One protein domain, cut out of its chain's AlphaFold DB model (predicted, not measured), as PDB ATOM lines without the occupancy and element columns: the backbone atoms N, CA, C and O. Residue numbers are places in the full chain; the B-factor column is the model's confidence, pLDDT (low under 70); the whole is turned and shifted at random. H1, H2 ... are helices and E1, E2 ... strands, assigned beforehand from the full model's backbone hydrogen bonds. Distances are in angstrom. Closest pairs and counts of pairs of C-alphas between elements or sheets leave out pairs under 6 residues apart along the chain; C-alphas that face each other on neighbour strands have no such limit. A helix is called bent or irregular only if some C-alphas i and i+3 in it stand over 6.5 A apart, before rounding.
ATOM      1  N   ALA A  16      -4.284 -19.680  49.033       93.62
ATOM      2  CA  ALA A  16      -5.244 -18.583  49.020       93.62
ATOM      3  C   ALA A  16      -5.123 -17.861  47.669       93.62
ATOM      4  O   ALA A  16      -4.043 -17.366  47.325       93.62
ATOM      5  N   THR A  17      -6.194 -17.832  46.885       96.56
ATOM      6  CA  THR A  17      -6.168 -17.350  45.502       96.56
ATOM      7  C   THR A  17      -6.849 -15.990  45.388       96.56
ATOM      8  O   THR A  17      -8.041 -15.839  45.657       96.56
ATOM      9  N   VAL A  18      -6.079 -14.995  44.948       97.81
ATOM     10  CA  VAL A  18      -6.538 -13.628  44.683       97.81
ATOM     11  C   VAL A  18      -6.694 -13.446  43.178       97.81
ATOM     12  O   VAL A  18      -5.732 -13.650  42.446       97.81
ATOM     13  N   LEU A  19      -7.866 -13.025  42.711       98.56
ATOM     14  CA  LEU A  19      -8.090 -12.614  41.325       98.56
ATOM     15  C   LEU A  19      -8.117 -11.085  41.239       98.56
ATOM     16  O   LEU A  19      -8.907 -10.438  41.919       98.56
ATOM     17  N   ILE A  20      -7.292 -10.495  40.380       98.50
ATOM     18  CA  ILE A  20      -7.231  -9.046  40.165       98.50
ATOM     19  C   ILE A  20      -7.468  -8.751  38.694       98.50
ATOM     20  O   ILE A  20      -6.786  -9.295  37.830       98.50
ATOM     21  N   PHE A  21      -8.412  -7.870  38.387       98.56
ATOM     22  CA  PHE A  21      -8.618  -7.425  37.012       98.56
ATOM     23  C   PHE A  21      -7.540  -6.425  36.610       98.56
ATOM     24  O   PHE A  21      -7.150  -5.567  37.404       98.56
ATOM     25  N   LEU A  22      -7.075  -6.496  35.360       98.06
ATOM     26  CA  LEU A  22      -6.051  -5.577  34.862       98.06
ATOM     27  C   LEU A  22      -6.500  -4.108  34.967       98.06
ATOM     28  O   LEU A  22      -5.689  -3.248  35.299       98.06
ATOM     29  N   ASP A  23      -7.799  -3.843  34.807       98.00
ATOM     30  CA  ASP A  23      -8.428  -2.531  35.024       98.00
ATOM     31  C   ASP A  23      -8.291  -2.005  36.471       98.00
ATOM     32  O   ASP A  23      -8.460  -0.813  36.727       98.00
ATOM     33  N   CYS A  24      -7.997  -2.863  37.448       98.12
ATOM     34  CA  CYS A  24      -7.720  -2.437  38.819       98.12
ATOM     35  C   CYS A  24      -6.260  -2.012  39.009       98.12
ATOM     36  O   CYS A  24      -5.978  -1.190  39.877       98.12
ATOM     37  N   LEU A  25      -5.342  -2.562  38.208       98.00
ATOM     38  CA  LEU A  25      -3.904  -2.274  38.259       98.00
ATOM     39  C   LEU A  25      -3.509  -1.121  37.333       98.00
ATOM     40  O   LEU A  25      -2.551  -0.403  37.613       98.00
ATOM     41  N   LEU A  26      -4.237  -0.944  36.234       98.00
ATOM     42  CA  LEU A  26      -4.026   0.119  35.261       98.00
ATOM     43  C   LEU A  26      -5.278   0.993  35.170       98.00
ATOM     44  O   LEU A  26      -6.399   0.494  35.110       98.00
ATOM     45  N   THR A  84      -2.903   3.554  42.033       95.81
ATOM     46  CA  THR A  84      -2.396   3.518  43.413       95.81
ATOM     47  C   THR A  84      -2.447   2.104  44.019       95.81
ATOM     48  O   THR A  84      -1.571   1.757  44.809       95.81
ATOM     49  N   LEU A  85      -3.390   1.240  43.616       95.56
ATOM     50  CA  LEU A  85      -3.482  -0.153  44.078       95.56
ATOM     51  C   LEU A  85      -2.190  -0.943  43.822       95.56
ATOM     52  O   LEU A  85      -1.793  -1.752  44.661       95.56
ATOM     53  N   THR A  86      -1.492  -0.677  42.714       94.00
ATOM     54  CA  THR A  86      -0.209  -1.336  42.403       94.00
ATOM     55  C   THR A  86       0.844  -1.098  43.485       94.00
ATOM     56  O   THR A  86       1.593  -2.011  43.827       94.00
ATOM     57  N   THR A  87       0.853   0.094  44.091       89.62
ATOM     58  CA  THR A  87       1.798   0.464  45.156       89.62
ATOM     59  C   THR A  87       1.516  -0.264  46.470       89.62
ATOM     60  O   THR A  87       2.429  -0.489  47.262       89.62
ATOM     61  N   LEU A  88       0.267  -0.687  46.679       90.62
ATOM     62  CA  LEU A  88      -0.174  -1.403  47.876       90.62
ATOM     63  C   LEU A  88      -0.098  -2.922  47.728       90.62
ATOM     64  O   LEU A  88      -0.169  -3.640  48.726       90.62
ATOM     65  N   LEU A  89       0.063  -3.426  46.501       90.94
ATOM     66  CA  LEU A  89       0.001  -4.856  46.215       90.94
ATOM     67  C   LEU A  89       1.062  -5.651  46.991       90.94
ATOM     68  O   LEU A  89       0.785  -6.752  47.464       90.94
ATOM     69  N   GLY A  90       2.253  -5.082  47.182       90.81
ATOM     70  CA  GLY A  90       3.321  -5.701  47.965       90.81
ATOM     71  C   GLY A  90       2.990  -5.816  49.456       90.81
ATOM     72  O   GLY A  90       3.226  -6.863  50.059       90.81
ATOM     73  N   ASP A  91       2.421  -4.769  50.062       91.62
ATOM     74  CA  ASP A  91       1.983  -4.798  51.466       91.62
ATOM     75  C   ASP A  91       0.801  -5.743  51.675       91.62
ATOM     76  O   ASP A  91       0.766  -6.500  52.653       91.62
ATOM     77  N   PHE A  92      -0.128  -5.748  50.722       91.38
ATOM     78  CA  PHE A  92      -1.258  -6.663  50.694       91.38
ATOM     79  C   PHE A  92      -0.793  -8.124  50.613       91.38
ATOM     80  O   PHE A  92      -1.136  -8.927  51.481       91.38
ATOM     81  N   SER A  93       0.076  -8.444  49.650       90.19
ATOM     82  CA  SER A  93       0.683  -9.769  49.469       90.19
ATOM     83  C   SER A  93       1.400 -10.244  50.739       90.19
ATOM     84  O   SER A  93       1.126 -11.335  51.239       90.19
ATOM     85  N   ARG A  94       2.233  -9.394  51.361       90.75
ATOM     86  CA  ARG A  94       2.906  -9.711  52.636       90.75
ATOM     87  C   ARG A  94       1.929  -9.970  53.779       90.75
ATOM     88  O   ARG A  94       2.158 -10.861  54.598       90.75
ATOM     89  N   THR A  95       0.869  -9.171  53.867       91.94
ATOM     90  CA  THR A  95      -0.136  -9.300  54.925       91.94
ATOM     91  C   THR A  95      -0.917 -10.597  54.780       91.94
ATOM     92  O   THR A  95      -1.030 -11.340  55.757       91.94
ATOM     93  N   LEU A  96      -1.364 -10.923  53.565       90.56
ATOM     94  CA  LEU A  96      -2.016 -12.198  53.284       90.56
ATOM     95  C   LEU A  96      -1.091 -13.381  53.559       90.56
ATOM     96  O   LEU A  96      -1.505 -14.307  54.247       90.56
ATOM     97  N   SER A  97       0.170 -13.334  53.124       89.75
ATOM     98  CA  SER A  97       1.126 -14.416  53.388       89.75
ATOM     99  C   SER A  97       1.360 -14.638  54.884       89.75
ATOM    100  O   SER A  97       1.501 -15.777  55.319       89.75
ATOM    101  N   ARG A  98       1.326 -13.580  55.709       89.94
ATOM    102  CA  ARG A  98       1.396 -13.713  57.174       89.94
ATOM    103  C   ARG A  98       0.158 -14.408  57.743       89.94
ATOM    104  O   ARG A  98       0.300 -15.261  58.612       89.94
ATOM    105  N   ILE A  99      -1.034 -14.056  57.259       87.88
ATOM    106  CA  ILE A  99      -2.294 -14.700  57.667       87.88
ATOM    107  C   ILE A  99      -2.285 -16.173  57.245       87.88
ATOM    108  O   ILE A  99      -2.568 -17.050  58.060       87.88
ATOM    109  N   VAL A 100      -1.902 -16.453  56.001       89.06
ATOM    110  CA  VAL A 100      -1.785 -17.808  55.456       89.06
ATOM    111  C   VAL A 100      -0.752 -18.635  56.220       89.06
ATOM    112  O   VAL A 100      -1.035 -19.781  56.542       89.06
ATOM    113  N   GLY A 101       0.376 -18.051  56.633       85.25
ATOM    114  CA  GLY A 101       1.387 -18.735  57.446       85.25
ATOM    115  C   GLY A 101       0.884 -19.224  58.814       85.25
ATOM    116  O   GLY A 101       1.530 -20.061  59.439       85.25
ATOM    117  N   THR A 102      -0.277 -18.748  59.279       87.12
ATOM    118  CA  THR A 102      -0.943 -19.274  60.487       87.12
ATOM    119  C   THR A 102      -1.887 -20.450  60.206       87.12
ATOM    120  O   THR A 102      -2.421 -21.044  61.142       87.12
ATOM    121  N   ARG A 103      -2.098 -20.804  58.932       87.81
ATOM    122  CA  ARG A 103      -3.027 -21.840  58.466       87.81
ATOM    123  C   ARG A 103      -2.239 -23.023  57.886       87.81
ATOM    124  O   ARG A 103      -1.828 -22.963  56.733       87.81
ATOM    125  N   PRO A 104      -2.056 -24.125  58.635       83.69
ATOM    126  CA  PRO A 104      -1.178 -25.230  58.228       83.69
ATOM    127  C   PRO A 104      -1.641 -26.018  56.990       83.69
ATOM    128  O   PRO A 104      -0.915 -26.887  56.526       83.69
ATOM    129  N   TRP A 105      -2.842 -25.752  56.473       86.44
ATOM    130  CA  TRP A 105      -3.391 -26.382  55.268       86.44
ATOM    131  C   TRP A 105      -3.250 -25.522  54.006       86.44
ATOM    132  O   TRP A 105      -3.833 -25.885  52.986       86.44
ATOM    133  N   LEU A 106      -2.566 -24.376  54.079       88.25
ATOM    134  CA  LEU A 106      -2.291 -23.503  52.941       88.25
ATOM    135  C   LEU A 106      -0.779 -23.347  52.741       88.25
ATOM    136  O   LEU A 106      -0.047 -23.100  53.697       88.25
ATOM    137  N   ASP A 107      -0.332 -23.417  51.491       87.56
ATOM    138  CA  ASP A 107       1.080 -23.305  51.106       87.56
ATOM    139  C   ASP A 107       1.512 -21.865  50.818       87.56
ATOM    140  O   ASP A 107       2.703 -21.551  50.811       87.56
ATOM    141  N   GLY A 108       0.559 -20.962  50.584       91.50
ATOM    142  CA  GLY A 108       0.853 -19.561  50.314       91.50
ATOM    143  C   GLY A 108      -0.310 -18.797  49.698       91.50
ATOM    144  O   GLY A 108      -1.468 -19.215  49.752       91.50
ATOM    145  N   VAL A 109       0.028 -17.664  49.089       93.56
ATOM    146  CA  VAL A 109      -0.896 -16.810  48.338       93.56
ATOM    147  C   VAL A 109      -0.526 -16.882  46.866       93.56
ATOM    148  O   VAL A 109       0.650 -16.786  46.526       93.56
ATOM    149  N   ARG A 110      -1.521 -17.007  45.991       95.94
ATOM    150  CA  ARG A 110      -1.353 -16.918  44.539       95.94
ATOM    151  C   ARG A 110      -2.173 -15.756  43.995       95.94
ATOM    152  O   ARG A 110      -3.310 -15.552  44.418       95.94
ATOM    153  N   ILE A 111      -1.607 -15.022  43.041       97.75
ATOM    154  CA  ILE A 111      -2.265 -13.895  42.379       97.75
ATOM    155  C   ILE A 111      -2.551 -14.276  40.928       97.75
ATOM    156  O   ILE A 111      -1.640 -14.575  40.162       97.75
ATOM    157  N   LEU A 112      -3.818 -14.241  40.543       98.56
ATOM    158  CA  LEU A 112      -4.266 -14.358  39.164       98.56
ATOM    159  C   LEU A 112      -4.622 -12.968  38.653       98.56
ATOM    160  O   LEU A 112      -5.384 -12.245  39.293       98.56
ATOM    161  N   VAL A 113      -4.098 -12.601  37.491       98.62
ATOM    162  CA  VAL A 113      -4.395 -11.325  36.843       98.62
ATOM    163  C   VAL A 113      -5.289 -11.591  35.645       98.62
ATOM    164  O   VAL A 113      -4.854 -12.195  34.666       98.62
ATOM    165  N   ASN A 114      -6.539 -11.143  35.728       98.75
ATOM    166  CA  ASN A 114      -7.484 -11.258  34.632       98.75
ATOM    167  C   ASN A 114      -7.215 -10.178  33.580       98.75
ATOM    168  O   ASN A 114      -7.367  -8.986  33.860       98.75
ATOM    169  N   THR A 115      -6.839 -10.595  32.374       98.44
ATOM    170  CA  THR A 115      -6.532  -9.706  31.249       98.44
ATOM    171  C   THR A 115      -7.710  -9.489  30.313       98.44
ATOM    172  O   THR A 115      -7.555  -8.757  29.343       98.44
ATOM    173  N   TRP A 116      -8.879 -10.081  30.557       98.19
ATOM    174  CA  TRP A 116     -10.068  -9.779  29.759       98.19
ATOM    175  C   TRP A 116     -10.397  -8.270  29.819       98.19
ATOM    176  O   TRP A 116     -10.341  -7.702  30.910       98.19
ATOM    177  N   PRO A 117     -10.778  -7.599  28.708       97.69
ATOM    178  CA  PRO A 117     -11.005  -8.121  27.350       97.69
ATOM    179  C   PRO A 117      -9.775  -8.061  26.420       97.69
ATOM    180  O   PRO A 117      -9.897  -8.247  25.206       97.69
ATOM    181  N   TYR A 118      -8.591  -7.769  26.953       98.00
ATOM    182  CA  TYR A 118      -7.389  -7.483  26.180       98.00
ATOM    183  C   TYR A 118      -6.796  -8.737  25.530       98.00
ATOM    184  O   TYR A 118      -6.493  -9.733  26.184       98.00
ATOM    185  N   ARG A 119      -6.566  -8.668  24.214       97.06
ATOM    186  CA  ARG A 119      -5.862  -9.709  23.453       97.06
ATOM    187  C   ARG A 119      -4.380  -9.378  23.393       97.06
ATOM    188  O   ARG A 119      -3.937  -8.643  22.515       97.06
ATOM    189  N   LEU A 120      -3.647  -9.898  24.368       96.62
ATOM    190  CA  LEU A 120      -2.213  -9.686  24.534       96.62
ATOM    191  C   LEU A 120      -1.435 -10.864  23.943       96.62
ATOM    192  O   LEU A 120      -1.867 -12.013  24.047       96.62
ATOM    193  N   ASP A 121      -0.301 -10.577  23.310       97.56
ATOM    194  CA  ASP A 121       0.616 -11.623  22.867       97.56
ATOM    195  C   ASP A 121       1.424 -12.187  24.049       97.56
ATOM    196  O   ASP A 121       1.491 -11.592  25.128       97.56
ATOM    197  N   ALA A 122       2.025 -13.364  23.856       97.62
ATOM    198  CA  ALA A 122       2.780 -14.037  24.911       97.62
ATOM    199  C   ALA A 122       3.938 -13.181  25.470       97.62
ATOM    200  O   ALA A 122       4.018 -13.059  26.689       97.62
ATOM    201  N   PRO A 123       4.768 -12.501  24.647       97.94
ATOM    202  CA  PRO A 123       5.811 -11.619  25.173       97.94
ATOM    203  C   PRO A 123       5.270 -10.491  26.063       97.94
ATOM    204  O   PRO A 123       5.887 -10.153  27.074       97.94
ATOM    205  N   THR A 124       4.119  -9.909  25.711       97.19
ATOM    206  CA  THR A 124       3.480  -8.867  26.523       97.19
ATOM    207  C   THR A 124       2.933  -9.435  27.829       97.19
ATOM    208  O   THR A 124       3.093  -8.806  28.875       97.19
ATOM    209  N   LEU A 125       2.315 -10.621  27.792       98.12
ATOM    210  CA  LEU A 125       1.842 -11.314  28.994       98.12
ATOM    211  C   LEU A 125       2.996 -11.643  29.946       98.12
ATOM    212  O   LEU A 125       2.891 -11.340  31.133       98.12
ATOM    213  N   ASP A 126       4.109 -12.165  29.429       97.94
ATOM    214  CA  ASP A 126       5.300 -12.492  30.220       97.94
ATOM    215  C   ASP A 126       5.899 -11.235  30.873       97.94
ATOM    216  O   ASP A 126       6.244 -11.233  32.059       97.94
ATOM    217  N   ALA A 127       5.982 -10.132  30.120       97.50
ATOM    218  CA  ALA A 127       6.466  -8.856  30.637       97.50
ATOM    219  C   ALA A 127       5.551  -8.301  31.744       97.50
ATOM    220  O   ALA A 127       6.041  -7.883  32.796       97.50
ATOM    221  N   LEU A 128       4.228  -8.332  31.541       97.19
ATOM    222  CA  LEU A 128       3.253  -7.908  32.549       97.19
ATOM    223  C   LEU A 128       3.318  -8.783  33.801       97.19
ATOM    224  O   LEU A 128       3.346  -8.249  34.908       97.19
ATOM    225  N   GLN A 129       3.401 -10.105  33.639       97.94
ATOM    226  CA  GLN A 129       3.537 -11.043  34.749       97.94
ATOM    227  C   GLN A 129       4.783 -10.727  35.585       97.94
ATOM    228  O   GLN A 129       4.692 -10.652  36.811       97.94
ATOM    229  N   GLY A 130       5.928 -10.481  34.939       97.31
ATOM    230  CA  GLY A 130       7.171 -10.114  35.620       97.31
ATOM    231  C   GLY A 130       7.066  -8.802  36.404       97.31
ATOM    232  O   GLY A 130       7.513  -8.725  37.550       97.31
ATOM    233  N   VAL A 131       6.429  -7.780  35.826       96.25
ATOM    234  CA  VAL A 131       6.225  -6.483  36.492       96.25
ATOM    235  C   VAL A 131       5.257  -6.601  37.673       96.25
ATOM    236  O   VAL A 131       5.531  -6.068  38.748       96.25
ATOM    237  N   ILE A 132       4.158  -7.340  37.523       96.56
ATOM    238  CA  ILE A 132       3.181  -7.535  38.605       96.56
ATOM    239  C   ILE A 132       3.779  -8.387  39.729       96.56
ATOM    240  O   ILE A 132       3.544  -8.095  40.902       96.56
ATOM    241  N   ALA A 133       4.605  -9.385  39.399       96.38
ATOM    242  CA  ALA A 133       5.369 -10.142  40.388       96.38
ATOM    243  C   ALA A 133       6.323  -9.236  41.181       96.38
ATOM    244  O   ALA A 133       6.459  -9.397  42.392       96.38
ATOM    245  N   LEU A 134       6.940  -8.243  40.533       94.94
ATOM    246  CA  LEU A 134       7.752  -7.246  41.228       94.94
ATOM    247  C   LEU A 134       6.897  -6.369  42.160       94.94
ATOM    248  O   LEU A 134       7.263  -6.189  43.324       94.94
ATOM    249  N   TRP A 135       5.747  -5.867  41.695       93.81
ATOM    250  CA  TRP A 135       4.830  -5.057  42.513       93.81
ATOM    251  C   TRP A 135       4.260  -5.820  43.713       93.81
ATOM    252  O   TRP A 135       4.094  -5.242  44.786       93.81
ATOM    253  N   SER A 136       4.011  -7.124  43.572       92.81
ATOM    254  CA  SER A 136       3.532  -7.989  44.657       92.81
ATOM    255  C   SER A 136       4.632  -8.430  45.636       92.81
ATOM    256  O   SER A 136       4.356  -9.169  46.586       92.81
ATOM    257  N   GLY A 137       5.871  -7.959  45.442       91.31
ATOM    258  CA  GLY A 137       7.019  -8.238  46.306       91.31
ATOM    259  C   GLY A 137       7.745  -9.554  46.007       91.31
ATOM    260  O   GLY A 137       8.585  -9.964  46.804       91.31
ATOM    261  N   GLY A 138       7.429 -10.226  44.896       89.50
ATOM    262  CA  GLY A 138       8.117 -11.426  44.410       89.50
ATOM    263  C   GLY A 138       7.875 -12.707  45.215       89.50
ATOM    264  O   GLY A 138       8.430 -13.746  44.871       89.50
ATOM    265  N   SER A 139       7.069 -12.659  46.279       83.94
ATOM    266  CA  SER A 139       6.830 -13.803  47.171       83.94
ATOM    267  C   SER A 139       5.651 -14.683  46.765       83.94
ATOM    268  O   SER A 139       5.543 -15.805  47.249       83.94
ATOM    269  N   SER A 140       4.762 -14.170  45.918       92.19
ATOM    270  CA  SER A 140       3.521 -14.841  45.529       92.19
ATOM    271  C   SER A 140       3.569 -15.152  44.033       92.19
ATOM    272  O   SER A 140       3.834 -14.229  43.256       92.19
ATOM    273  N   PRO A 141       3.331 -16.405  43.596       94.94
ATOM    274  CA  PRO A 141       3.221 -16.717  42.178       94.94
ATOM    275  C   PRO A 141       2.137 -15.856  41.524       94.94
ATOM    276  O   PRO A 141       1.042 -15.696  42.068       94.94
ATOM    277  N   VAL A 142       2.472 -15.308  40.356       97.12
ATOM    278  CA  VAL A 142       1.563 -14.524  39.516       97.12
ATOM    279  C   VAL A 142       1.259 -15.327  38.259       97.12
ATOM    280  O   VAL A 142       2.186 -15.763  37.579       97.12
ATOM    281  N   GLU A 143      -0.022 -15.497  37.950       97.88
ATOM    282  CA  GLU A 143      -0.514 -16.155  36.738       97.88
ATOM    283  C   GLU A 143      -1.414 -15.195  35.952       97.88
ATOM    284  O   GLU A 143      -2.256 -14.506  36.529       97.88
ATOM    285  N   MET A 144      -1.262 -15.159  34.629       98.31
ATOM    286  CA  MET A 144      -2.142 -14.384  33.751       98.31
ATOM    287  C   MET A 144      -3.301 -15.270  33.281       98.31
ATOM    288  O   MET A 144      -3.080 -16.386  32.810       98.31
ATOM    289  N   VAL A 145      -4.534 -14.781  33.395       98.50
ATOM    290  CA  VAL A 145      -5.757 -15.502  33.005       98.50
ATOM    291  C   VAL A 145      -6.663 -14.614  32.152       98.50
ATOM    292  O   VAL A 145      -6.555 -13.394  32.198       98.50
ATOM    293  N   ASP A 146      -7.569 -15.214  31.381       98.00
ATOM    294  CA  ASP A 146      -8.501 -14.500  30.493       98.00
ATOM    295  C   ASP A 146      -9.934 -14.997  30.731       98.00
ATOM    296  O   ASP A 146     -10.490 -15.779  29.960       98.00
ATOM    297  N   TYR A 147     -10.509 -14.600  31.867       98.38
ATOM    298  CA  TYR A 147     -11.884 -14.923  32.230       98.38
ATOM    299  C   TYR A 147     -12.826 -13.802  31.793       98.38
ATOM    300  O   TYR A 147     -12.815 -12.700  32.347       98.38
ATOM    301  N   ALA A 148     -13.712 -14.111  30.850       97.50
ATOM    302  CA  ALA A 148     -14.835 -13.245  30.532       97.50
ATOM    303  C   ALA A 148     -15.814 -13.160  31.725       97.50
ATOM    304  O   ALA A 148     -15.977 -14.146  32.452       97.50
ATOM    305  N   PRO A 149     -16.553 -12.043  31.900       96.81
ATOM    306  CA  PRO A 149     -17.489 -11.866  33.017       96.81
ATOM    307  C   PRO A 149     -18.506 -13.005  33.181       96.81
ATOM    308  O   PRO A 149     -18.813 -13.410  34.301       96.81
ATOM    309  N   GLY A 150     -18.977 -13.585  32.072       97.44
ATOM    310  CA  GLY A 150     -19.914 -14.714  32.091       97.44
ATOM    311  C   GLY A 150     -19.318 -16.032  32.603       97.44
ATOM    312  O   GLY A 150     -20.062 -16.890  33.069       97.44
ATOM    313  N   GLN A 151     -17.992 -16.203  32.556       97.88
ATOM    314  CA  GLN A 151     -17.313 -17.388  33.099       97.88
ATOM    315  C   GLN A 151     -17.183 -17.318  34.625       97.88
ATOM    316  O   GLN A 151     -17.186 -18.352  35.294       97.88
ATOM    317  N   LEU A 152     -17.134 -16.109  35.187       98.06
ATOM    318  CA  LEU A 152     -17.012 -15.855  36.622       98.06
ATOM    319  C   LEU A 152     -18.363 -15.981  37.340       98.06
ATOM    320  O   LEU A 152     -18.767 -15.098  38.085       98.06
ATOM    321  N   THR A 153     -19.083 -17.080  37.114       98.06
ATOM    322  CA  THR A 153     -20.325 -17.364  37.851       98.06
ATOM    323  C   THR A 153     -20.048 -17.471  39.357       98.06
ATOM    324  O   THR A 153     -18.949 -17.886  39.733       98.06
ATOM    325  N   PRO A 154     -21.025 -17.211  40.245       97.94
ATOM    326  CA  PRO A 154     -20.831 -17.383  41.684       97.94
ATOM    327  C   PRO A 154     -20.307 -18.774  42.077       97.94
ATOM    328  O   PRO A 154     -19.390 -18.892  42.880       97.94
ATOM    329  N   ALA A 155     -20.812 -19.845  41.460       97.94
ATOM    330  CA  ALA A 155     -20.307 -21.199  41.709       97.94
ATOM    331  C   ALA A 155     -18.825 -21.357  41.333       97.94
ATOM    332  O   ALA A 155     -18.060 -21.953  42.088       97.94
ATOM    333  N   PHE A 156     -18.416 -20.796  40.191       98.00
ATOM    334  CA  PHE A 156     -17.019 -20.806  39.767       98.00
ATOM    335  C   PHE A 156     -16.147 -19.971  40.705       98.00
ATOM    336  O   PHE A 156     -15.094 -20.437  41.127       98.00
ATOM    337  N   VAL A 157     -16.602 -18.772  41.077       98.12
ATOM    338  CA  VAL A 157     -15.869 -17.887  41.983       98.12
ATOM    339  C   VAL A 157     -15.634 -18.558  43.332       98.12
ATOM    340  O   VAL A 157     -14.488 -18.667  43.758       98.12
ATOM    341  N   LYS A 158     -16.691 -19.106  43.941       96.94
ATOM    342  CA  LYS A 158     -16.617 -19.794  45.235       96.94
ATOM    343  C   LYS A 158     -15.637 -20.966  45.247       96.94
ATOM    344  O   LYS A 158     -15.050 -21.270  46.277       96.94
ATOM    345  N   ALA A 159     -15.503 -21.656  44.119       96.19
ATOM    346  CA  ALA A 159     -14.645 -22.826  44.011       96.19
ATOM    347  C   ALA A 159     -13.165 -22.488  43.765       96.19
ATOM    348  O   ALA A 159     -12.324 -23.362  43.960       96.19
ATOM    349  N   ASN A 160     -12.842 -21.272  43.304       96.56
ATOM    350  CA  ASN A 160     -11.513 -20.963  42.761       96.56
ATOM    351  C   ASN A 160     -10.817 -19.752  43.393       96.56
ATOM    352  O   ASN A 160      -9.606 -19.615  43.213       96.56
ATOM    353  N   PHE A 161     -11.538 -18.870  44.089       97.25
ATOM    354  CA  PHE A 161     -10.984 -17.611  44.587       97.25
ATOM    355  C   PHE A 161     -11.437 -17.324  46.014       97.25
ATOM    356  O   PHE A 161     -12.571 -17.619  46.375       97.25
ATOM    357  N   ASP A 162     -10.563 -16.676  46.778       95.50
ATOM    358  CA  ASP A 162     -10.850 -16.158  48.119       95.50
ATOM    359  C   ASP A 162     -11.104 -14.643  48.092       95.50
ATOM    360  O   ASP A 162     -11.862 -14.110  48.905       95.50
ATOM    361  N   ILE A 163     -10.439 -13.937  47.167       97.12
ATOM    362  CA  ILE A 163     -10.481 -12.476  47.053       97.12
ATOM    363  C   ILE A 163     -10.533 -12.071  45.581       97.12
ATOM    364  O   ILE A 163      -9.779 -12.598  44.761       97.12
ATOM    365  N   LEU A 164     -11.402 -11.119  45.247       98.25
ATOM    366  CA  LEU A 164     -11.533 -10.539  43.915       98.25
ATOM    367  C   LEU A 164     -11.334  -9.026  43.990       98.25
ATOM    368  O   LEU A 164     -11.952  -8.375  44.820       98.25
ATOM    369  N   PHE A 165     -10.537  -8.459  43.090       98.31
ATOM    370  CA  PHE A 165     -10.488  -7.018  42.842       98.31
ATOM    371  C   PHE A 165     -11.150  -6.732  41.500       98.31
ATOM    372  O   PHE A 165     -10.654  -7.176  40.458       98.31
ATOM    373  N   MET A 166     -12.269  -6.008  41.528       97.25
ATOM    374  CA  MET A 166     -13.096  -5.752  40.349       97.25
ATOM    375  C   MET A 166     -13.487  -4.282  40.264       97.25
ATOM    376  O   MET A 166     -14.083  -3.735  41.186       97.25
ATOM    377  N   TYR A 167     -13.195  -3.649  39.127       96.75
ATOM    378  CA  TYR A 167     -13.663  -2.291  38.864       96.75
ATOM    379  C   TYR A 167     -15.123  -2.298  38.383       96.75
ATOM    380  O   TYR A 167     -15.987  -1.682  38.999       96.75
ATOM    381  N   GLU A 168     -15.424  -3.067  37.329       93.69
ATOM    382  CA  GLU A 168     -16.771  -3.199  36.741       93.69
ATOM    383  C   GLU A 168     -17.615  -4.275  37.452       93.69
ATOM    384  O   GLU A 168     -18.082  -5.240  36.845       93.69
ATOM    385  N   TYR A 169     -17.778  -4.155  38.769       94.44
ATOM    386  CA  TYR A 169     -18.488  -5.172  39.552       94.44
ATOM    387  C   TYR A 169     -20.016  -5.114  39.403       94.44
ATOM    388  O   TYR A 169     -20.670  -6.143  39.551       94.44
ATOM    389  N   GLU A 170     -20.592  -3.948  39.096       91.88
ATOM    390  CA  GLU A 170     -22.044  -3.783  38.927       91.88
ATOM    391  C   GLU A 170     -22.576  -4.653  37.782       91.88
ATOM    392  O   GLU A 170     -23.506  -5.436  37.982       91.88
ATOM    393  N   GLU A 171     -21.957  -4.568  36.598       91.94
ATOM    394  CA  GLU A 171     -22.364  -5.365  35.436       91.94
ATOM    395  C   GLU A 171     -22.275  -6.868  35.739       91.94
ATOM    396  O   GLU A 171     -23.142  -7.642  35.331       91.94
ATOM    397  N   TRP A 172     -21.266  -7.282  36.509       95.31
ATOM    398  CA  TRP A 172     -21.108  -8.665  36.953       95.31
ATOM    399  C   TRP A 172     -22.192  -9.095  37.954       95.31
ATOM    400  O   TRP A 172     -22.791 -10.161  37.781       95.31
ATOM    401  N   LEU A 173     -22.505  -8.267  38.959       93.56
ATOM    402  CA  LEU A 173     -23.588  -8.535  39.910       93.56
ATOM    403  C   LEU A 173     -24.940  -8.645  39.200       93.56
ATOM    404  O   LEU A 173     -25.708  -9.562  39.484       93.56
ATOM    405  N   HIS A 174     -25.214  -7.744  38.253       92.81
ATOM    406  CA  HIS A 174     -26.440  -7.773  37.463       92.81
ATOM    407  C   HIS A 174     -26.517  -9.035  36.593       92.81
ATOM    408  O   HIS A 174     -27.529  -9.735  36.609       92.81
ATOM    409  N   MET A 175     -25.427  -9.369  35.891       96.00
ATOM    410  CA  MET A 175     -25.332 -10.555  35.034       96.00
ATOM    411  C   MET A 175     -25.609 -11.857  35.793       96.00
ATOM    412  O   MET A 175     -26.243 -12.760  35.248       96.00
ATOM    413  N   HIS A 176     -25.153 -11.957  37.043       96.25
ATOM    414  CA  HIS A 176     -25.259 -13.175  37.853       96.25
ATOM    415  C   HIS A 176     -26.322 -13.100  38.954       96.25
ATOM    416  O   HIS A 176     -26.365 -13.988  39.806       96.25
ATOM    417  N   GLY A 177     -27.204 -12.095  38.935       93.31
ATOM    418  CA  GLY A 177     -28.181 -11.832  40.000       93.31
ATOM    419  C   GLY A 177     -28.991 -13.065  40.418       93.31
ATOM    420  O   GLY A 177     -29.103 -13.375  41.603       93.31
ATOM    421  N   GLU A 178     -29.485 -13.844  39.450       94.69
ATOM    422  CA  GLU A 178     -30.236 -15.076  39.731       94.69
ATOM    423  C   GLU A 178     -29.374 -16.187  40.352       94.69
ATOM    424  O   GLU A 178     -29.869 -16.990  41.150       94.69
ATOM    425  N   ALA A 179     -28.082 -16.252  40.021       96.19
ATOM    426  CA  ALA A 179     -27.179 -17.294  40.503       96.19
ATOM    427  C   ALA A 179     -26.868 -17.158  42.006       96.19
ATOM    428  O   ALA A 179     -26.637 -18.171  42.672       96.19
ATOM    429  N   PHE A 180     -26.960 -15.946  42.565       93.38
ATOM    430  CA  PHE A 180     -26.795 -15.704  44.002       93.38
ATOM    431  C   PHE A 180     -27.879 -16.357  44.867       93.38
ATOM    432  O   PHE A 180     -27.630 -16.654  46.034       93.38
ATOM    433  N   SER A 181     -29.048 -16.681  44.298       92.25
ATOM    434  CA  SER A 181     -30.080 -17.460  45.003       92.25
ATOM    435  C   SER A 181     -29.649 -18.900  45.313       92.25
ATOM    436  O   SER A 181     -30.204 -19.536  46.208       92.25
ATOM    437  N   LYS A 182     -28.664 -19.424  44.569       95.69
ATOM    438  CA  LYS A 182     -28.159 -20.801  44.687       95.69
ATOM    439  C   LYS A 182     -26.790 -20.864  45.351       95.69
ATOM    440  O   LYS A 182     -26.499 -21.836  46.043       95.69
ATOM    441  N   THR A 183     -25.967 -19.840  45.144       96.88
ATOM    442  CA  THR A 183     -24.598 -19.794  45.652       96.88
ATOM    443  C   THR A 183     -24.329 -18.444  46.299       96.88
ATOM    444  O   THR A 183     -24.175 -17.441  45.609       96.88
ATOM    445  N   SER A 184     -24.216 -18.439  47.628       95.31
ATOM    446  CA  SER A 184     -23.735 -17.277  48.379       95.31
ATOM    447  C   SER A 184     -22.206 -17.212  48.360       95.31
ATOM    448  O   SER A 184     -21.533 -18.233  48.535       95.31
ATOM    449  N   LEU A 185     -21.687 -16.002  48.175       96.44
ATOM    450  CA  LEU A 185     -20.282 -15.598  48.244       96.44
ATOM    451  C   LEU A 185     -20.018 -14.706  49.466       96.44
ATOM    452  O   LEU A 185     -19.136 -13.854  49.427       96.44
ATOM    453  N   ALA A 186     -20.809 -14.840  50.532       93.94
ATOM    454  CA  ALA A 186     -20.635 -14.046  51.753       93.94
ATOM    455  C   ALA A 186     -19.259 -14.258  52.424       93.94
ATOM    456  O   ALA A 186     -18.816 -13.423  53.203       93.94
ATOM    457  N   ASP A 187     -18.595 -15.375  52.123       93.44
ATOM    458  CA  ASP A 187     -17.253 -15.748  52.572       93.44
ATOM    459  C   ASP A 187     -16.122 -15.283  51.636       93.44
ATOM    460  O   ASP A 187     -14.952 -15.433  51.983       93.44
ATOM    461  N   ILE A 188     -16.458 -14.715  50.473       95.56
ATOM    462  CA  ILE A 188     -15.499 -14.220  49.481       95.56
ATOM    463  C   ILE A 188     -15.441 -12.697  49.550       95.56
ATOM    464  O   ILE A 188     -16.475 -12.033  49.471       95.56
ATOM    465  N   ASN A 189     -14.230 -12.140  49.624       95.31
ATOM    466  CA  ASN A 189     -14.040 -10.691  49.639       95.31
ATOM    467  C   ASN A 189     -13.960 -10.154  48.208       95.31
ATOM    468  O   ASN A 189     -12.991 -10.407  47.490       95.31
ATOM    469  N   VAL A 190     -14.964  -9.389  47.794       97.19
ATOM    470  CA  VAL A 190     -14.998  -8.693  46.507       97.19
ATOM    471  C   VAL A 190     -14.702  -7.217  46.764       97.19
ATOM    472  O   VAL A 190     -15.563  -6.473  47.226       97.19
ATOM    473  N   ILE A 191     -13.466  -6.813  46.488       97.50
ATOM    474  CA  ILE A 191     -12.934  -5.469  46.711       97.50
ATOM    475  C   ILE A 191     -13.152  -4.626  45.456       97.50
ATOM    476  O   ILE A 191     -12.708  -4.978  44.356       97.50
ATOM    477  N   VAL A 192     -13.833  -3.497  45.623       96.88
ATOM    478  CA  VAL A 192     -14.357  -2.698  44.511       96.88
ATOM    479  C   VAL A 192     -14.257  -1.196  44.792       96.88
ATOM    480  O   VAL A 192     -14.150  -0.802  45.956       96.88
ATOM    481  N   PRO A 193     -14.291  -0.322  43.770       96.31
ATOM    482  CA  PRO A 193     -14.327   1.117  44.003       96.31
ATOM    483  C   PRO A 193     -15.659   1.560  44.623       96.31
ATOM    484  O   PRO A 193     -16.742   1.114  44.233       96.31
ATOM    485  N   ALA A 194     -15.571   2.500  45.559       94.50
ATOM    486  CA  ALA A 194     -16.687   3.244  46.122       94.50
ATOM    487  C   ALA A 194     -17.198   4.293  45.116       94.50
ATOM    488  O   ALA A 194     -16.878   5.474  45.221       94.50
ATOM    489  N   LEU A 195     -17.955   3.838  44.112       91.44
ATOM    490  CA  LEU A 195     -18.530   4.660  43.043       91.44
ATOM    491  C   LEU A 195     -20.037   4.427  42.893       91.44
ATOM    492  O   LEU A 195     -20.530   3.314  43.089       91.44
ATOM    493  N   TYR A 196     -20.759   5.470  42.487       86.31
ATOM    494  CA  TYR A 196     -22.109   5.365  41.948       86.31
ATOM    495  C   TYR A 196     -22.026   5.085  40.443       86.31
ATOM    496  O   TYR A 196     -21.337   5.774  39.695       86.31
ATOM    497  N   PHE A 197     -22.742   4.063  39.979       71.94
ATOM    498  CA  PHE A 197     -22.665   3.637  38.578       71.94
ATOM    499  C   PHE A 197     -23.546   4.439  37.633       71.94
ATOM    500  O   PHE A 197     -23.208   4.594  36.463       71.94
ATOM    501  N   ASN A 198     -24.679   4.938  38.124       67.50
ATOM    502  CA  ASN A 198     -25.652   5.652  37.305       67.50
ATOM    503  C   ASN A 198     -25.664   7.136  37.628       67.50
ATOM    504  O   ASN A 198     -25.313   7.948  36.784       67.50
ATOM    505  N   HIS A 199     -26.103   7.456  38.834       68.44
ATOM    506  CA  HIS A 199     -26.124   8.793  39.391       68.44
ATOM    507  C   HIS A 199     -26.119   8.642  40.907       68.44
ATOM    508  O   HIS A 199     -26.686   7.683  41.449       68.44
ATOM    509  N   ARG A 200     -25.508   9.599  41.587       75.06
ATOM    510  CA  ARG A 200     -25.675   9.809  43.010       75.06
ATOM    511  C   ARG A 200     -27.175   9.965  43.287       75.06
ATOM    512  O   ARG A 200     -27.822  10.789  42.631       75.06
ATOM    513  N   PRO A 201     -27.746   9.186  44.223       71.69
ATOM    514  CA  PRO A 201     -29.135   9.363  44.627       71.69
ATOM    515  C   PRO A 201     -29.397  10.814  45.043       71.69
ATOM    516  O   PRO A 201     -28.531  11.445  45.654       71.69
ATOM    517  N   ASP A 202     -30.586  11.336  44.732       76.25
ATOM    518  CA  ASP A 202     -30.994  12.650  45.237       76.25
ATOM    519  C   ASP A 202     -31.049  12.659  46.776       76.25
ATOM    520  O   ASP A 202     -31.163  11.609  47.407       76.25
ATOM    521  N   GLU A 203     -30.955  13.839  47.400       72.94
ATOM    522  CA  GLU A 203     -30.893  13.967  48.869       72.94
ATOM    523  C   GLU A 203     -32.074  13.292  49.579       72.94
ATOM    524  O   GLU A 203     -31.926  12.745  50.666       72.94
ATOM    525  N   LYS A 204     -33.247  13.258  48.946       75.50
ATOM    526  CA  LYS A 204     -34.435  12.636  49.530       75.50
ATOM    527  C   LYS A 204     -34.337  11.108  49.534       75.50
ATOM    528  O   LYS A 204     -34.611  10.474  50.548       75.50
ATOM    529  N   THR A 205     -33.939  10.520  48.410       69.88
ATOM    530  CA  THR A 205     -33.676   9.080  48.281       69.88
ATOM    531  C   THR A 205     -32.511   8.679  49.180       69.88
ATOM    532  O   THR A 205     -32.523   7.608  49.782       69.88
ATOM    533  N   PHE A 206     -31.523   9.565  49.312       67.94
ATOM    534  CA  PHE A 206     -30.393   9.420  50.214       67.94
ATOM    535  C   PHE A 206     -30.857   9.323  51.672       67.94
ATOM    536  O   PHE A 206     -30.553   8.328  52.326       67.94
ATOM    537  N   ASP A 207     -31.656  10.276  52.156       71.50
ATOM    538  CA  ASP A 207     -32.190  10.280  53.526       71.50
ATOM    539  C   ASP A 207     -33.084   9.059  53.817       71.50
ATOM    540  O   ASP A 207     -33.096   8.528  54.930       71.50
ATOM    541  N   GLU A 208     -33.818   8.568  52.813       70.81
ATOM    542  CA  GLU A 208     -34.650   7.366  52.937       70.81
ATOM    543  C   GLU A 208     -33.822   6.067  53.019       70.81
ATOM    544  O   GLU A 208     -34.181   5.163  53.781       70.81
ATOM    545  N   LEU A 209     -32.715   5.972  52.272       65.25
ATOM    546  CA  LEU A 209     -31.788   4.830  52.297       65.25
ATOM    547  C   LEU A 209     -30.894   4.831  53.545       65.25
ATOM    548  O   LEU A 209     -30.517   3.774  54.048       65.25
ATOM    549  N   VAL A 210     -30.576   6.023  54.048       66.62
ATOM    550  CA  VAL A 210     -29.623   6.292  55.130       66.62
ATOM    551  C   VAL A 210     -30.378   6.699  56.405       66.62
ATOM    552  O   VAL A 210     -29.986   7.618  57.118       66.62
ATOM    553  N   ARG A 211     -31.473   5.998  56.736       59.59
ATOM    554  CA  ARG A 211     -32.334   6.325  57.898       59.59
ATOM    555  C   ARG A 211     -31.591   6.507  59.232       59.59
ATOM    556  O   ARG A 211     -32.095   7.227  60.088       59.59
ATOM    557  N   ASP A 212     -30.400   5.922  59.375       60.00
ATOM    558  CA  ASP A 212     -29.575   5.964  60.591       60.00
ATOM    559  C   ASP A 212     -28.212   6.680  60.413       60.00
ATOM    560  O   ASP A 212     -27.300   6.493  61.218       60.00
ATOM    561  N   GLY A 213     -28.021   7.485  59.358       54.81
ATOM    562  CA  GLY A 213     -26.762   8.222  59.137       54.81
ATOM    563  C   GLY A 213     -25.580   7.369  58.640       54.81
ATOM    564  O   GLY A 213     -24.438   7.826  58.642       54.81
ATOM    565  N   ALA A 214     -25.833   6.130  58.210       61.97
ATOM    566  CA  ALA A 214     -24.846   5.258  57.575       61.97
ATOM    567  C   ALA A 214     -24.505   5.697  56.136       61.97
ATOM    568  O   ALA A 214     -25.383   5.833  55.298       61.97
ATOM    569  N   HIS A 215     -23.219   5.850  55.807       75.19
ATOM    570  CA  HIS A 215     -22.765   6.187  54.448       75.19
ATOM    571  C   HIS A 215     -23.405   5.264  53.373       75.19
ATOM    572  O   HIS A 215     -23.446   4.055  53.599       75.19
ATOM    573  N   PRO A 216     -23.852   5.749  52.192       77.12
ATOM    574  CA  PRO A 216     -24.561   4.929  51.191       77.12
ATOM    575  C   PRO A 216     -23.832   3.651  50.781       77.12
ATOM    576  O   PRO A 216     -24.434   2.590  50.657       77.12
ATOM    577  N   PHE A 217     -22.510   3.725  50.634       83.81
ATOM    578  CA  PHE A 217     -21.684   2.550  50.358       83.81
ATOM    579  C   PHE A 217     -21.735   1.502  51.482       83.81
ATOM    580  O   PHE A 217     -21.753   0.311  51.193       83.81
ATOM    581  N   ALA A 218     -21.861   1.916  52.748       82.44
ATOM    582  CA  ALA A 218     -22.081   0.989  53.857       82.44
ATOM    583  C   ALA A 218     -23.466   0.329  53.778       82.44
ATOM    584  O   ALA A 218     -23.593  -0.859  54.074       82.44
ATOM    585  N   ALA A 219     -24.492   1.062  53.327       80.12
ATOM    586  CA  ALA A 219     -25.810   0.485  53.072       80.12
ATOM    587  C   ALA A 219     -25.762  -0.552  51.936       80.12
ATOM    588  O   ALA A 219     -26.327  -1.631  52.091       80.12
ATOM    589  N   ILE A 220     -25.036  -0.282  50.843       83.19
ATOM    590  CA  ILE A 220     -24.825  -1.254  49.755       83.19
ATOM    591  C   ILE A 220     -24.143  -2.514  50.297       83.19
ATOM    592  O   ILE A 220     -24.702  -3.597  50.141       83.19
ATOM    593  N   THR A 221     -23.013  -2.384  51.006       86.06
ATOM    594  CA  THR A 221     -22.336  -3.529  51.640       86.06
ATOM    595  C   THR A 221     -23.281  -4.315  52.548       86.06
ATOM    596  O   THR A 221     -23.309  -5.544  52.493       86.06
ATOM    597  N   MET A 222     -24.089  -3.630  53.362       84.62
ATOM    598  CA  MET A 222     -25.042  -4.280  54.260       84.62
ATOM    599  C   MET A 222     -26.114  -5.056  53.484       84.62
ATOM    600  O   MET A 222     -26.369  -6.219  53.800       84.62
ATOM    601  N   LEU A 223     -26.704  -4.449  52.451       83.00
ATOM    602  CA  LEU A 223     -27.737  -5.069  51.617       83.00
ATOM    603  C   LEU A 223     -27.206  -6.278  50.839       83.00
ATOM    604  O   LEU A 223     -27.943  -7.244  50.637       83.00
ATOM    605  N   THR A 224     -25.937  -6.248  50.426       85.81
ATOM    606  CA  THR A 224     -25.320  -7.335  49.661       85.81
ATOM    607  C   THR A 224     -24.698  -8.428  50.534       85.81
ATOM    608  O   THR A 224     -24.497  -9.543  50.056       85.81
ATOM    609  N   SER A 225     -24.444  -8.151  51.819       88.75
ATOM    610  CA  SER A 225     -23.693  -9.027  52.738       88.75
ATOM    611  C   SER A 225     -24.232 -10.457  52.865       88.75
ATOM    612  O   SER A 225     -23.465 -11.387  53.106       88.75
ATOM    613  N   GLY A 226     -25.538 -10.668  52.669       87.12
ATOM    614  CA  GLY A 226     -26.147 -12.001  52.723       87.12
ATOM    615  C   GLY A 226     -25.728 -12.932  51.576       87.12
ATOM    616  O   GLY A 226     -25.832 -14.156  51.702       87.12
ATOM    617  N   PHE A 227     -25.249 -12.378  50.460       91.06
ATOM    618  CA  PHE A 227     -24.913 -13.146  49.259       91.06
ATOM    619  C   PHE A 227     -23.551 -12.815  48.645       91.06
ATOM    620  O   PHE A 227     -23.060 -13.625  47.861       91.06
ATOM    621  N   VAL A 228     -22.914 -11.696  48.993       93.06
ATOM    622  CA  VAL A 228     -21.548 -11.366  48.562       93.06
ATOM    623  C   VAL A 228     -20.834 -10.505  49.607       93.06
ATOM    624  O   VAL A 228     -21.390  -9.524  50.105       93.06
ATOM    625  N   GLY A 229     -19.589 -10.863  49.932       94.12
ATOM    626  CA  GLY A 229     -18.710 -10.068  50.792       94.12
ATOM    627  C   GLY A 229     -18.146  -8.854  50.053       94.12
ATOM    628  O   GLY A 229     -16.984  -8.849  49.662       94.12
ATOM    629  N   LEU A 230     -18.978  -7.839  49.808       94.75
ATOM    630  CA  LEU A 230     -18.588  -6.641  49.058       94.75
ATOM    631  C   LEU A 230     -17.863  -5.617  49.947       94.75
ATOM    632  O   LEU A 230     -18.451  -5.066  50.880       94.75
ATOM    633  N   GLU A 231     -16.616  -5.304  49.607       94.88
ATOM    634  CA  GLU A 231     -15.791  -4.293  50.272       94.88
ATOM    635  C   GLU A 231     -15.562  -3.107  49.324       94.88
ATOM    636  O   GLU A 231     -14.785  -3.190  48.372       94.88
ATOM    637  N   LEU A 232     -16.254  -1.991  49.575       94.69
ATOM    638  CA  LEU A 232     -16.057  -0.761  48.810       94.69
ATOM    639  C   LEU A 232     -14.906   0.047  49.416       94.69
ATOM    640  O   LEU A 232     -14.964   0.439  50.581       94.69
ATOM    641  N   ILE A 233     -13.886   0.334  48.610       95.50
ATOM    642  CA  ILE A 233     -12.734   1.153  49.001       95.50
ATOM    643  C   ILE A 233     -12.654   2.426  48.157       95.50
ATOM    644  O   ILE A 233     -13.216   2.515  47.068       95.50
ATOM    645  N   ASP A 234     -11.928   3.419  48.664       95.00
ATOM    646  CA  ASP A 234     -11.755   4.724  48.021       95.00
ATOM    647  C   ASP A 234     -11.286   4.594  46.556       95.00
ATOM    648  O   ASP A 234     -10.324   3.880  46.246       95.00
ATOM    649  N   VAL A 235     -11.958   5.309  45.646       95.56
ATOM    650  CA  VAL A 235     -11.671   5.282  44.206       95.56
ATOM    651  C   VAL A 235     -10.231   5.688  43.882       95.56
ATOM    652  O   VAL A 235      -9.688   5.264  42.855       95.56
ATOM    653  N   LYS A 236      -9.556   6.456  44.747       95.56
ATOM    654  CA  LYS A 236      -8.148   6.827  44.540       95.56
ATOM    655  C   LYS A 236      -7.235   5.608  44.395       95.56
ATOM    656  O   LYS A 236      -6.233   5.682  43.683       95.56
ATOM    657  N   TYR A 237      -7.594   4.472  45.006       96.31
ATOM    658  CA  TYR A 237      -6.852   3.219  44.854       96.31
ATOM    659  C   TYR A 237      -6.935   2.668  43.430       96.31
ATOM    660  O   TYR A 237      -5.981   2.076  42.941       96.31
ATOM    661  N   PHE A 238      -8.028   2.949  42.727       97.19
ATOM    662  CA  PHE A 238      -8.236   2.597  41.326       97.19
ATOM    663  C   PHE A 238      -7.927   3.760  40.372       97.19
ATOM    664  O   PHE A 238      -8.249   3.691  39.192       97.19
ATOM    665  N   SER A 239      -7.331   4.845  40.851       96.50
ATOM    666  CA  SER A 239      -6.949   5.994  40.023       96.50
ATOM    667  C   SER A 239      -5.443   5.995  39.804       96.50
ATOM    668  O   SER A 239      -4.723   5.368  40.589       96.50
TER     669      SER A 239
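This is residues 16 to 26 and 84 to 239 of the 249 residues of an uncharacterized protein of Paraburkholderia sp. HC6.4b (UniProt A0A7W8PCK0). A strongly twisted sheet of six parallel strands forms the core, with H2 and H3 over one face towards its E3 edge, H4 across the other face, and H8 along E6 at the other edge. H7 lies beyond H8, farthest of the elements from the middle. The printed part has 167 residues, mixed in class, with nine named helices and six named strands: E1 H1 H2 E2 H3 E3 H4 E4 H5 H6 E5 H7 H8 E6 H9. The whole is compact, with a radius of gyration of the C-alphas of 17.0 A and spans of 52 by 37 by 30 A.

The sheet runs E3, residues 142 to 145, E2, 108 to 114, E1, 16 to 21, E4, 163 to 165, E5, 185 to 193, and E6, 228 to 233. Within hydrogen-bond range are N 143 and O 111, 2.9 A, N 18 and O 110, 2.9 A, N 165 and O 19, 2.8 A, N 191 and O 164, 2.7 A, and N 231 and O 190, 2.9 A. H2, residues 84 to 100, is over E2, its closest C-alphas Ser 97 and Val 109 5.9 A apart. H3, residues 122 to 135, is on the same face, over E3, at a height over the sheet of 7.9 A. H4, residues 154 to 160, is on the opposite face and only just touches H6, residues 177 to 181, with 3 pairs of C-alphas within 8 A, the closest Pro 154 and Ala 179, 6.5 A. H8, residues 216 to 224, is over E6, and H7, residues 203 to 209, touches it only at the corner, and only just, with 3 pairs, the closest C-alphas Leu 209 and Pro 216, 7.3 A. H1, residues 22 to 25, is only just at the sheet's level, with a height of 3.5 A; H5, residues 169 to 175, and H9, residues 235 to 238, only graze the sheet. Every O i to N i+4 pair is within range in H3, H4, H5, H7 and H8, against 10 of 13 in H2 and 0 of 1 in H6, where 2 of 2 O i to N i+3 pairs are; H1 and H9 are too short for an i+4 pair.

E1 begins at C-alpha 16 (-5.244, -18.583, 49.020), and H9 ends at C-alpha 238 (-8.236, 2.597, 41.326). H2 is 24.5 A long and only just irregular, C-alphas 87 and 90 being 6.9 A apart.

Residues 27 to 83 are not printed; C-alphas 26 and 84 are 9.0 A apart across the cut. No link printed whole is long. Confidence is under 70 at residues 198 to 199, 205 to 206 and 209 to 214.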